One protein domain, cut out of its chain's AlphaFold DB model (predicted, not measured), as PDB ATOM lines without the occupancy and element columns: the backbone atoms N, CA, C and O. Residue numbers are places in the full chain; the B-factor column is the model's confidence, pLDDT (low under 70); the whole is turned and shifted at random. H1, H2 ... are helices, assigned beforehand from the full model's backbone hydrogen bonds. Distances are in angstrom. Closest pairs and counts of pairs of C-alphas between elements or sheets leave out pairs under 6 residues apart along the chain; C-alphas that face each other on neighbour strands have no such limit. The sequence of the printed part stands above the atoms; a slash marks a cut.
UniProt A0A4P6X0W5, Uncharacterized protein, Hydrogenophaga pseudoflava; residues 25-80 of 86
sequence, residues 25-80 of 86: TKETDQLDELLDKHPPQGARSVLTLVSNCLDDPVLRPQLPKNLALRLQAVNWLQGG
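Overview. This is residues 25 to 80 of the 86 residues of an uncharacterized protein of Hydrogenophaga pseudoflava (UniProt A0A4P6X0W5). What shape do these atoms make? Three short helices, H1, H2 and H3, stand as the sides of a loose triangle, with few close approaches between them, and Leu 63 in the link from H2 to H3 passes near its middle. What is it built of? The printed part has 56 residues with three named helices, in the order H1, H2, H3, and no named strand; the class is all helix. How large is it? It is compact, with a radius of gyration of the C-alphas of 10.9 A, and spans 27 by 25 by 18 A.

Along the chain. Where is the longest helix? H1 is residues 25 to 37, 18.2 A from first to last C-alpha, and C-alpha 25 is at (246.059, 144.591, 160.526). Where are the others? H2 is residues 46 to 55, 14.4 A long. H3 is residues 65 to 73, 12.1 A long, and C-alpha 73 is at (227.987, 157.590, 162.065).

Arrangement. How does H2 stand to H1? They are close but not clearly touching: the closest C-alphas, those of Leu 35 and Leu 49, are 7.8 A apart. Their lines are about perpendicular, at 82 degrees. Where is H3? H2 and H3 are near each other, with closest C-alphas 8.1 A apart. H1 and H3 are only just apart, with closest C-alphas at 8.2 A. Are the helix backbones well formed? In H1, H2 and H3 every O i to N i+4 pair is within hydrogen-bond range.

Size, cuts and confidence. How far does it reach? The two C-alphas farthest apart, those of Thr 25 and Gly 80, are 29.8 A apart. Is the backbone continuous? The printed part has no cut, and both links between helices are short. Where is confidence low? The mean pLDDT of the printed part is 72.3, and residues 39 to 45, residue 57 and residues 74 to 80 are under 70.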
ATOM      1  N   THR A  25     245.823 145.965 160.050       84.94
ATOM      2  CA  THR A  25     246.059 144.591 160.526       84.94
ATOM      3  C   THR A  25     245.799 144.439 162.028       84.94
ATOM      4  O   THR A  25     245.215 143.454 162.451       84.94
ATOM      5  N   LYS A  26     246.135 145.460 162.832       85.19
ATOM      6  CA  LYS A  26     245.840 145.493 164.277       85.19
ATOM      7  C   LYS A  26     244.345 145.481 164.604       85.19
ATOM      8  O   LYS A  26     243.950 144.904 165.607       85.19
ATOM      9  N   GLU A  27     243.525 146.160 163.809       82.81
ATOM     10  CA  GLU A  27     242.079 146.222 164.043       82.81
ATOM     11  C   GLU A  27     241.387 144.926 163.617       82.81
ATOM     12  O   GLU A  27     240.433 144.496 164.262       82.81
ATOM     13  N   THR A  28     241.878 144.293 162.549       82.38
ATOM     14  CA  THR A  28     241.438 142.949 162.166       82.38
ATOM     15  C   THR A  28     241.859 141.906 163.196       82.38
ATOM     16  O   THR A  28     241.026 141.081 163.541       82.38
ATOM     17  N   ASP A  29     243.071 141.997 163.759       85.00
ATOM     18  CA  ASP A  29     243.536 141.119 164.847       85.00
ATOM     19  C   ASP A  29     242.645 141.250 166.087       85.00
ATOM     20  O   ASP A  29     242.185 140.256 166.632       85.00
ATOM     21  N   GLN A  30     242.309 142.484 166.486       83.25
ATOM     22  CA  GLN A  30     241.384 142.723 167.600       83.25
ATOM     23  C   GLN A  30     240.011 142.097 167.367       83.25
ATOM     24  O   GLN A  30     239.408 141.588 168.308       83.25
ATOM     25  N   LEU A  31     239.496 142.156 166.136       81.19
ATOM     26  CA  LEU A  31     238.230 141.515 165.805       81.19
ATOM     27  C   LEU A  31     238.350 139.989 165.856       81.19
ATOM     28  O   LEU A  31     237.438 139.344 166.363       81.19
ATOM     29  N   ASP A  32     239.448 139.430 165.352       82.88
ATOM     30  CA  ASP A  32     239.716 137.991 165.371       82.88
ATOM     31  C   ASP A  32     239.817 137.468 166.811       82.88
ATOM     32  O   ASP A  32     239.130 136.521 167.181       82.88
ATOM     33  N   GLU A  33     240.536 138.184 167.679       83.31
ATOM     34  CA  GLU A  33     240.656 137.869 169.106       83.31
ATOM     35  C   GLU A  33     239.299 137.937 169.830       83.31
ATOM     36  O   GLU A  33     239.012 137.162 170.743       83.31
ATOM     37  N   LEU A  34     238.428 138.860 169.414       79.81
ATOM     38  CA  LEU A  34     237.075 138.995 169.953       79.81
ATOM     39  C   LEU A  34     236.167 137.858 169.473       79.81
ATOM     40  O   LEU A  34     235.347 137.366 170.246       79.81
ATOM     41  N   LEU A  35     236.330 137.415 168.224       78.38
ATOM     42  CA  LEU A  35     235.651 136.240 167.677       78.38
ATOM     43  C   LEU A  35     236.119 134.948 168.349       78.38
ATOM     44  O   LEU A  35     235.292 134.072 168.584       78.38
ATOM     45  N   ASP A  36     237.400 134.848 168.694       80.19
ATOM     46  CA  ASP A  36     237.964 133.708 169.419       80.19
ATOM     47  C   ASP A  36     237.448 133.640 170.866       80.19
ATOM     48  O   ASP A  36     237.014 132.588 171.335       80.19
ATOM     49  N   LYS A  37     237.387 134.788 171.557       78.19
ATOM     50  CA  LYS A  37     236.872 134.898 172.936       78.19
ATOM     51  C   LYS A  37     235.356 134.764 173.037       78.19
ATOM     52  O   LYS A  37     234.836 134.263 174.036       78.19
ATOM     53  N   HIS A  38     234.639 135.229 172.021       74.00
ATOM     54  CA  HIS A  38     233.184 135.184 171.952       74.00
ATOM     55  C   HIS A  38     232.744 134.454 170.685       74.00
ATOM     56  O   HIS A  38     232.098 135.055 169.827       74.00
ATOM     57  N   PRO A  39     233.043 133.152 170.550       65.75
ATOM     58  CA  PRO A  39     232.700 132.424 169.347       65.75
ATOM     59  C   PRO A  39     231.183 132.482 169.163       65.75
ATOM     60  O   PRO A  39     230.427 132.197 170.104       65.75
ATOM     61  N   PRO A  40     230.692 132.890 167.980       62.72
ATOM     62  CA  PRO A  40     229.265 132.903 167.738       62.72
ATOM     63  C   PRO A  40     228.735 131.484 167.957       62.72
ATOM     64  O   PRO A  40     229.220 130.524 167.364       62.72
ATOM     65  N   GLN A  41     227.750 131.329 168.846       57.78
ATOM     66  CA  GLN A  41     227.127 130.026 169.064       57.78
ATOM     67  C   GLN A  41     226.370 129.624 167.783       57.78
ATOM     68  O   GLN A  41     225.284 130.142 167.497       57.78
ATOM     69  N   GLY A  42     226.988 128.743 166.989       55.00
ATOM     70  CA  GLY A  42     226.548 128.312 165.657       55.00
ATOM     71  C   GLY A  42     227.101 129.175 164.513       55.00
ATOM     72  O   GLY A  42     227.819 130.140 164.740       55.00
ATOM     73  N   ALA A  43     226.721 128.877 163.263       49.75
ATOM     74  CA  ALA A  43     227.086 129.644 162.054       49.75
ATOM     75  C   ALA A  43     226.475 131.070 162.002       49.75
ATOM     76  O   ALA A  43     226.114 131.587 160.943       49.75
ATOM     77  N   ARG A  44     226.279 131.707 163.158       55.44
ATOM     78  CA  ARG A  44     225.817 133.083 163.280       55.44
ATOM     79  C   ARG A  44     226.959 133.991 162.854       55.44
ATOM     80  O   ARG A  44     227.986 134.073 163.511       55.44
ATOM     81  N   SER A  45     226.763 134.627 161.703       67.19
ATOM     82  CA  SER A  45     227.732 135.488 161.032       67.19
ATOM     83  C   SER A  45     228.398 136.484 161.980       67.19
ATOM     84  O   SER A  45     227.763 136.971 162.915       67.19
ATOM     85  N   VAL A  46     229.620 136.897 161.637       72.19
ATOM     86  CA  VAL A  46     230.362 138.011 162.262       72.19
ATOM     87  C   VAL A  46     229.470 139.236 162.538       72.19
ATOM     88  O   VAL A  46     229.609 139.911 163.547       72.19
ATOM     89  N   LEU A  47     228.468 139.472 161.685       72.06
ATOM     90  CA  LEU A  47     227.474 140.541 161.812       72.06
ATOM     91  C   LEU A  47     226.577 140.419 163.048       72.06
ATOM     92  O   LEU A  47     226.190 141.430 163.626       72.06
ATOM     93  N   THR A  48     226.209 139.199 163.440       72.12
ATOM     94  CA  THR A  48     225.448 138.949 164.668       72.12
ATOM     95  C   THR A  48     226.304 139.242 165.886       72.12
ATOM     96  O   THR A  48     225.809 139.856 166.821       72.12
ATOM     97  N   LEU A  49     227.586 138.875 165.850       73.56
ATOM     98  CA  LEU A  49     228.517 139.211 166.917       73.56
ATOM     99  C   LEU A  49     228.717 140.721 167.021       73.56
ATOM    100  O   LEU A  49     228.478 141.270 168.084       73.56
ATOM    101  N   VAL A  50     229.013 141.404 165.911       75.38
ATOM    102  CA  VAL A  50     229.124 142.871 165.881       75.38
ATOM    103  C   VAL A  50     227.851 143.512 166.425       75.38
ATOM    104  O   VAL A  50     227.934 144.362 167.297       75.38
ATOM    105  N   SER A  51     226.668 143.068 165.992       73.50
ATOM    106  CA  SER A  51     225.398 143.586 166.514       73.50
ATOM    107  C   SER A  51     225.200 143.322 168.005       73.50
ATOM    108  O   SER A  51     224.690 144.198 168.694       73.50
ATOM    109  N   ASN A  52     225.591 142.151 168.509       72.56
ATOM    110  CA  ASN A  52     225.545 141.854 169.939       72.56
ATOM    111  C   ASN A  52     226.540 142.730 170.707       72.56
ATOM    112  O   ASN A  52     226.211 143.215 171.779       72.56
ATOM    113  N   CYS A  53     227.718 142.998 170.142       75.19
ATOM    114  CA  CYS A  53     228.694 143.907 170.731       75.19
ATOM    115  C   CYS A  53     228.205 145.360 170.773       75.19
ATOM    116  O   CYS A  53     228.658 146.127 171.614       75.19
ATOM    117  N   LEU A  54     227.305 145.766 169.871       71.69
ATOM    118  CA  LEU A  54     226.672 147.089 169.923       71.69
ATOM    119  C   LEU A  54     225.601 147.179 171.019       71.69
ATOM    120  O   LEU A  54     225.462 148.236 171.634       71.69
ATOM    121  N   ASP A  55     224.848 146.095 171.221       71.69
ATOM    122  CA  ASP A  55     223.766 145.996 172.210       71.69
ATOM    123  C   ASP A  55     224.320 145.822 173.636       71.69
ATOM    124  O   ASP A  55     223.773 146.367 174.593       71.69
ATOM    125  N   ASP A  56     225.448 145.120 173.771       72.19
ATOM    126  CA  ASP A  56     226.095 144.839 175.047       72.19
ATOM    127  C   ASP A  56     227.141 145.921 175.408       72.19
ATOM    128  O   ASP A  56     228.189 146.029 174.757       72.19
ATOM    129  N   PRO A  57     226.915 146.715 176.473       67.62
ATOM    130  CA  PRO A  57     227.832 147.774 176.890       67.62
ATOM    131  C   PRO A  57     229.209 147.264 177.348       67.62
ATOM    132  O   PRO A  57     230.150 148.055 177.380       67.62
ATOM    133  N   VAL A  58     229.356 145.974 177.673       75.31
ATOM    134  CA  VAL A  58     230.628 145.350 178.079       75.31
ATOM    135  C   VAL A  58     231.472 144.947 176.866       75.31
ATOM    136  O   VAL A  58     232.703 145.007 176.900       75.31
ATOM    137  N   LEU A  59     230.821 144.575 175.765       72.19
ATOM    138  CA  LEU A  59     231.479 144.208 174.506       72.19
ATOM    139  C   LEU A  59     231.714 145.422 173.597       72.19
ATOM    140  O   LEU A  59     232.663 145.440 172.813       72.19
ATOM    141  N   ARG A  60     230.897 146.470 173.729       73.75
ATOM    142  CA  ARG A  60     231.028 147.730 172.986       73.75
ATOM    143  C   ARG A  60     232.431 148.356 173.016       73.75
ATOM    144  O   ARG A  60     232.884 148.769 171.949       73.75
ATOM    145  N   PRO A  61     233.144 148.448 174.157       75.94
ATOM    146  CA  PRO A  61     234.511 148.975 174.185       75.94
ATOM    147  C   PRO A  61     235.555 148.023 173.586       75.94
ATOM    148  O   PRO A  61     236.672 148.458 173.323       75.94
ATOM    149  N   GLN A  62     235.211 146.749 173.382       77.19
ATOM    150  CA  GLN A  62     236.111 145.754 172.795       77.19
ATOM    151  C   GLN A  62     236.086 145.791 171.258       77.19
ATOM    152  O   GLN A  62     237.024 145.323 170.619       77.19
ATOM    153  N   LEU A  63     235.054 146.392 170.649       77.44
ATOM    154  CA  LEU A  63     235.017 146.605 169.203       77.44
ATOM    155  C   LEU A  63     236.138 147.555 168.741       77.44
ATOM    156  O   LEU A  63     236.415 148.558 169.407       77.44
ATOM    157  N   PRO A  64     236.703 147.328 167.540       82.38
ATOM    158  CA  PRO A  64     237.647 148.257 166.934       82.38
ATOM    159  C   PRO A  64     237.056 149.666 166.846       82.38
ATOM    160  O   PRO A  64     235.931 149.858 166.368       82.38
ATOM    161  N   LYS A  65     237.821 150.676 167.279       79.94
ATOM    162  CA  LYS A  65     237.344 152.068 167.348       79.94
ATOM    163  C   LYS A  65     236.810 152.574 166.008       79.94
ATOM    164  O   LYS A  65     235.756 153.207 165.999       79.94
ATOM    165  N   ASN A  66     237.471 152.282 164.881       81.88
ATOM    166  CA  ASN A  66     236.968 152.721 163.573       81.88
ATOM    167  C   ASN A  66     235.644 152.054 163.204       81.88
ATOM    168  O   ASN A  66     234.776 152.705 162.622       81.88
ATOM    169  N   LEU A  67     235.473 150.774 163.539       80.00
ATOM    170  CA  LEU A  67     234.227 150.059 163.282       80.00
ATOM    171  C   LEU A  67     233.093 150.653 164.126       80.00
ATOM    172  O   LEU A  67     232.037 150.992 163.593       80.00
ATOM    173  N   ALA A  68     233.340 150.875 165.419       77.69
ATOM    174  CA  ALA A  68     232.383 151.505 166.322       77.69
ATOM    175  C   ALA A  68     232.006 152.929 165.879       77.69
ATOM    176  O   ALA A  68     230.832 153.288 165.944       77.69
ATOM    177  N   LEU A  69     232.964 153.727 165.390       78.69
ATOM    178  CA  LEU A  69     232.715 155.071 164.853       78.69
ATOM    179  C   LEU A  69     231.877 155.038 163.573       78.69
ATOM    180  O   LEU A  69     230.936 155.816 163.449       78.69
ATOM    181  N   ARG A  70     232.160 154.120 162.640       78.69
ATOM    182  CA  ARG A  70     231.367 153.959 161.407       78.69
ATOM    183  C   ARG A  70     229.935 153.535 161.706       78.69
ATOM    184  O   ARG A  70     229.006 154.059 161.101       78.69
ATOM    185  N   LEU A  71     229.754 152.635 162.671       76.25
ATOM    186  CA  LEU A  71     228.437 152.201 163.139       76.25
ATOM    187  C   LEU A  71     227.700 153.331 163.883       76.25
ATOM    188  O   LEU A  71     226.491 153.494 163.735       76.25
ATOM    189  N   GLN A  72     228.421 154.173 164.623       73.56
ATOM    190  CA  GLN A  72     227.878 155.399 165.222       73.56
ATOM    191  C   GLN A  72     227.439 156.415 164.165       73.56
ATOM    192  O   GLN A  72     226.351 156.971 164.280       73.56
ATOM    193  N   ALA A  73     228.254 156.628 163.130       70.81
ATOM    194  CA  ALA A  73     227.987 157.590 162.065       70.81
ATOM    195  C   ALA A  73     226.718 157.253 161.267       70.81
ATOM    196  O   ALA A  73     226.027 158.152 160.801       70.81
ATOM    197  N   VAL A  74     226.366 155.967 161.161       69.44
ATOM    198  CA  VAL A  74     225.098 155.521 160.556       69.44
ATOM    199  C   VAL A  74     223.939 155.433 161.560       69.44
ATOM    200  O   VAL A  74     222.926 154.799 161.274       69.44
ATOM    201  N   ASN A  75     224.082 156.039 162.746       63.44
ATOM    202  CA  ASN A  75     223.104 156.045 163.842       63.44
ATOM    203  C   ASN A  75     222.657 154.660 164.339       63.44
ATOM    204  O   ASN A  75     221.669 154.541 165.061       63.44
ATOM    205  N   TRP A  76     223.416 153.602 164.048       63.19
ATOM    206  CA  TRP A  76     223.101 152.262 164.554       63.19
ATOM    207  C   TRP A  76     223.252 152.151 166.071       63.19
ATOM    208  O   TRP A  76     222.542 151.388 166.710       63.19
ATOM    209  N   LEU A  77     224.165 152.930 166.647       55.09
ATOM    210  CA  LEU A  77     224.458 152.935 168.082       55.09
ATOM    211  C   LEU A  77     223.556 153.862 168.911       55.09
ATOM    212  O   LEU A  77     223.638 153.824 170.137       55.09
ATOM    213  N   GLN A  78     222.733 154.695 168.266       50.38
ATOM    214  CA  GLN A  78     221.743 155.537 168.952       50.38
ATOM    215  C   GLN A  78     220.361 154.881 169.022       50.38
ATOM    216  O   GLN A  78     219.559 155.218 169.887       50.38
ATOM    217  N   GLY A  79     220.088 153.922 168.138       44.75
ATOM    218  CA  GLY A  79     218.840 153.179 168.119       44.75
ATOM    219  C   GLY A  79     219.028 151.777 168.669       44.75
ATOM    220  O   GLY A  79     219.113 150.831 167.890       44.75
ATOM    221  N   GLY A  80     219.002 151.616 169.994       43.81
ATOM    222  CA  GLY A  80     218.539 150.345 170.547       43.81
ATOM    223  C   GLY A  80     217.150 150.092 169.970       43.81
ATOM    224  O   GLY A  80     216.224 150.797 170.339       43.81
TER     225      GLY A  80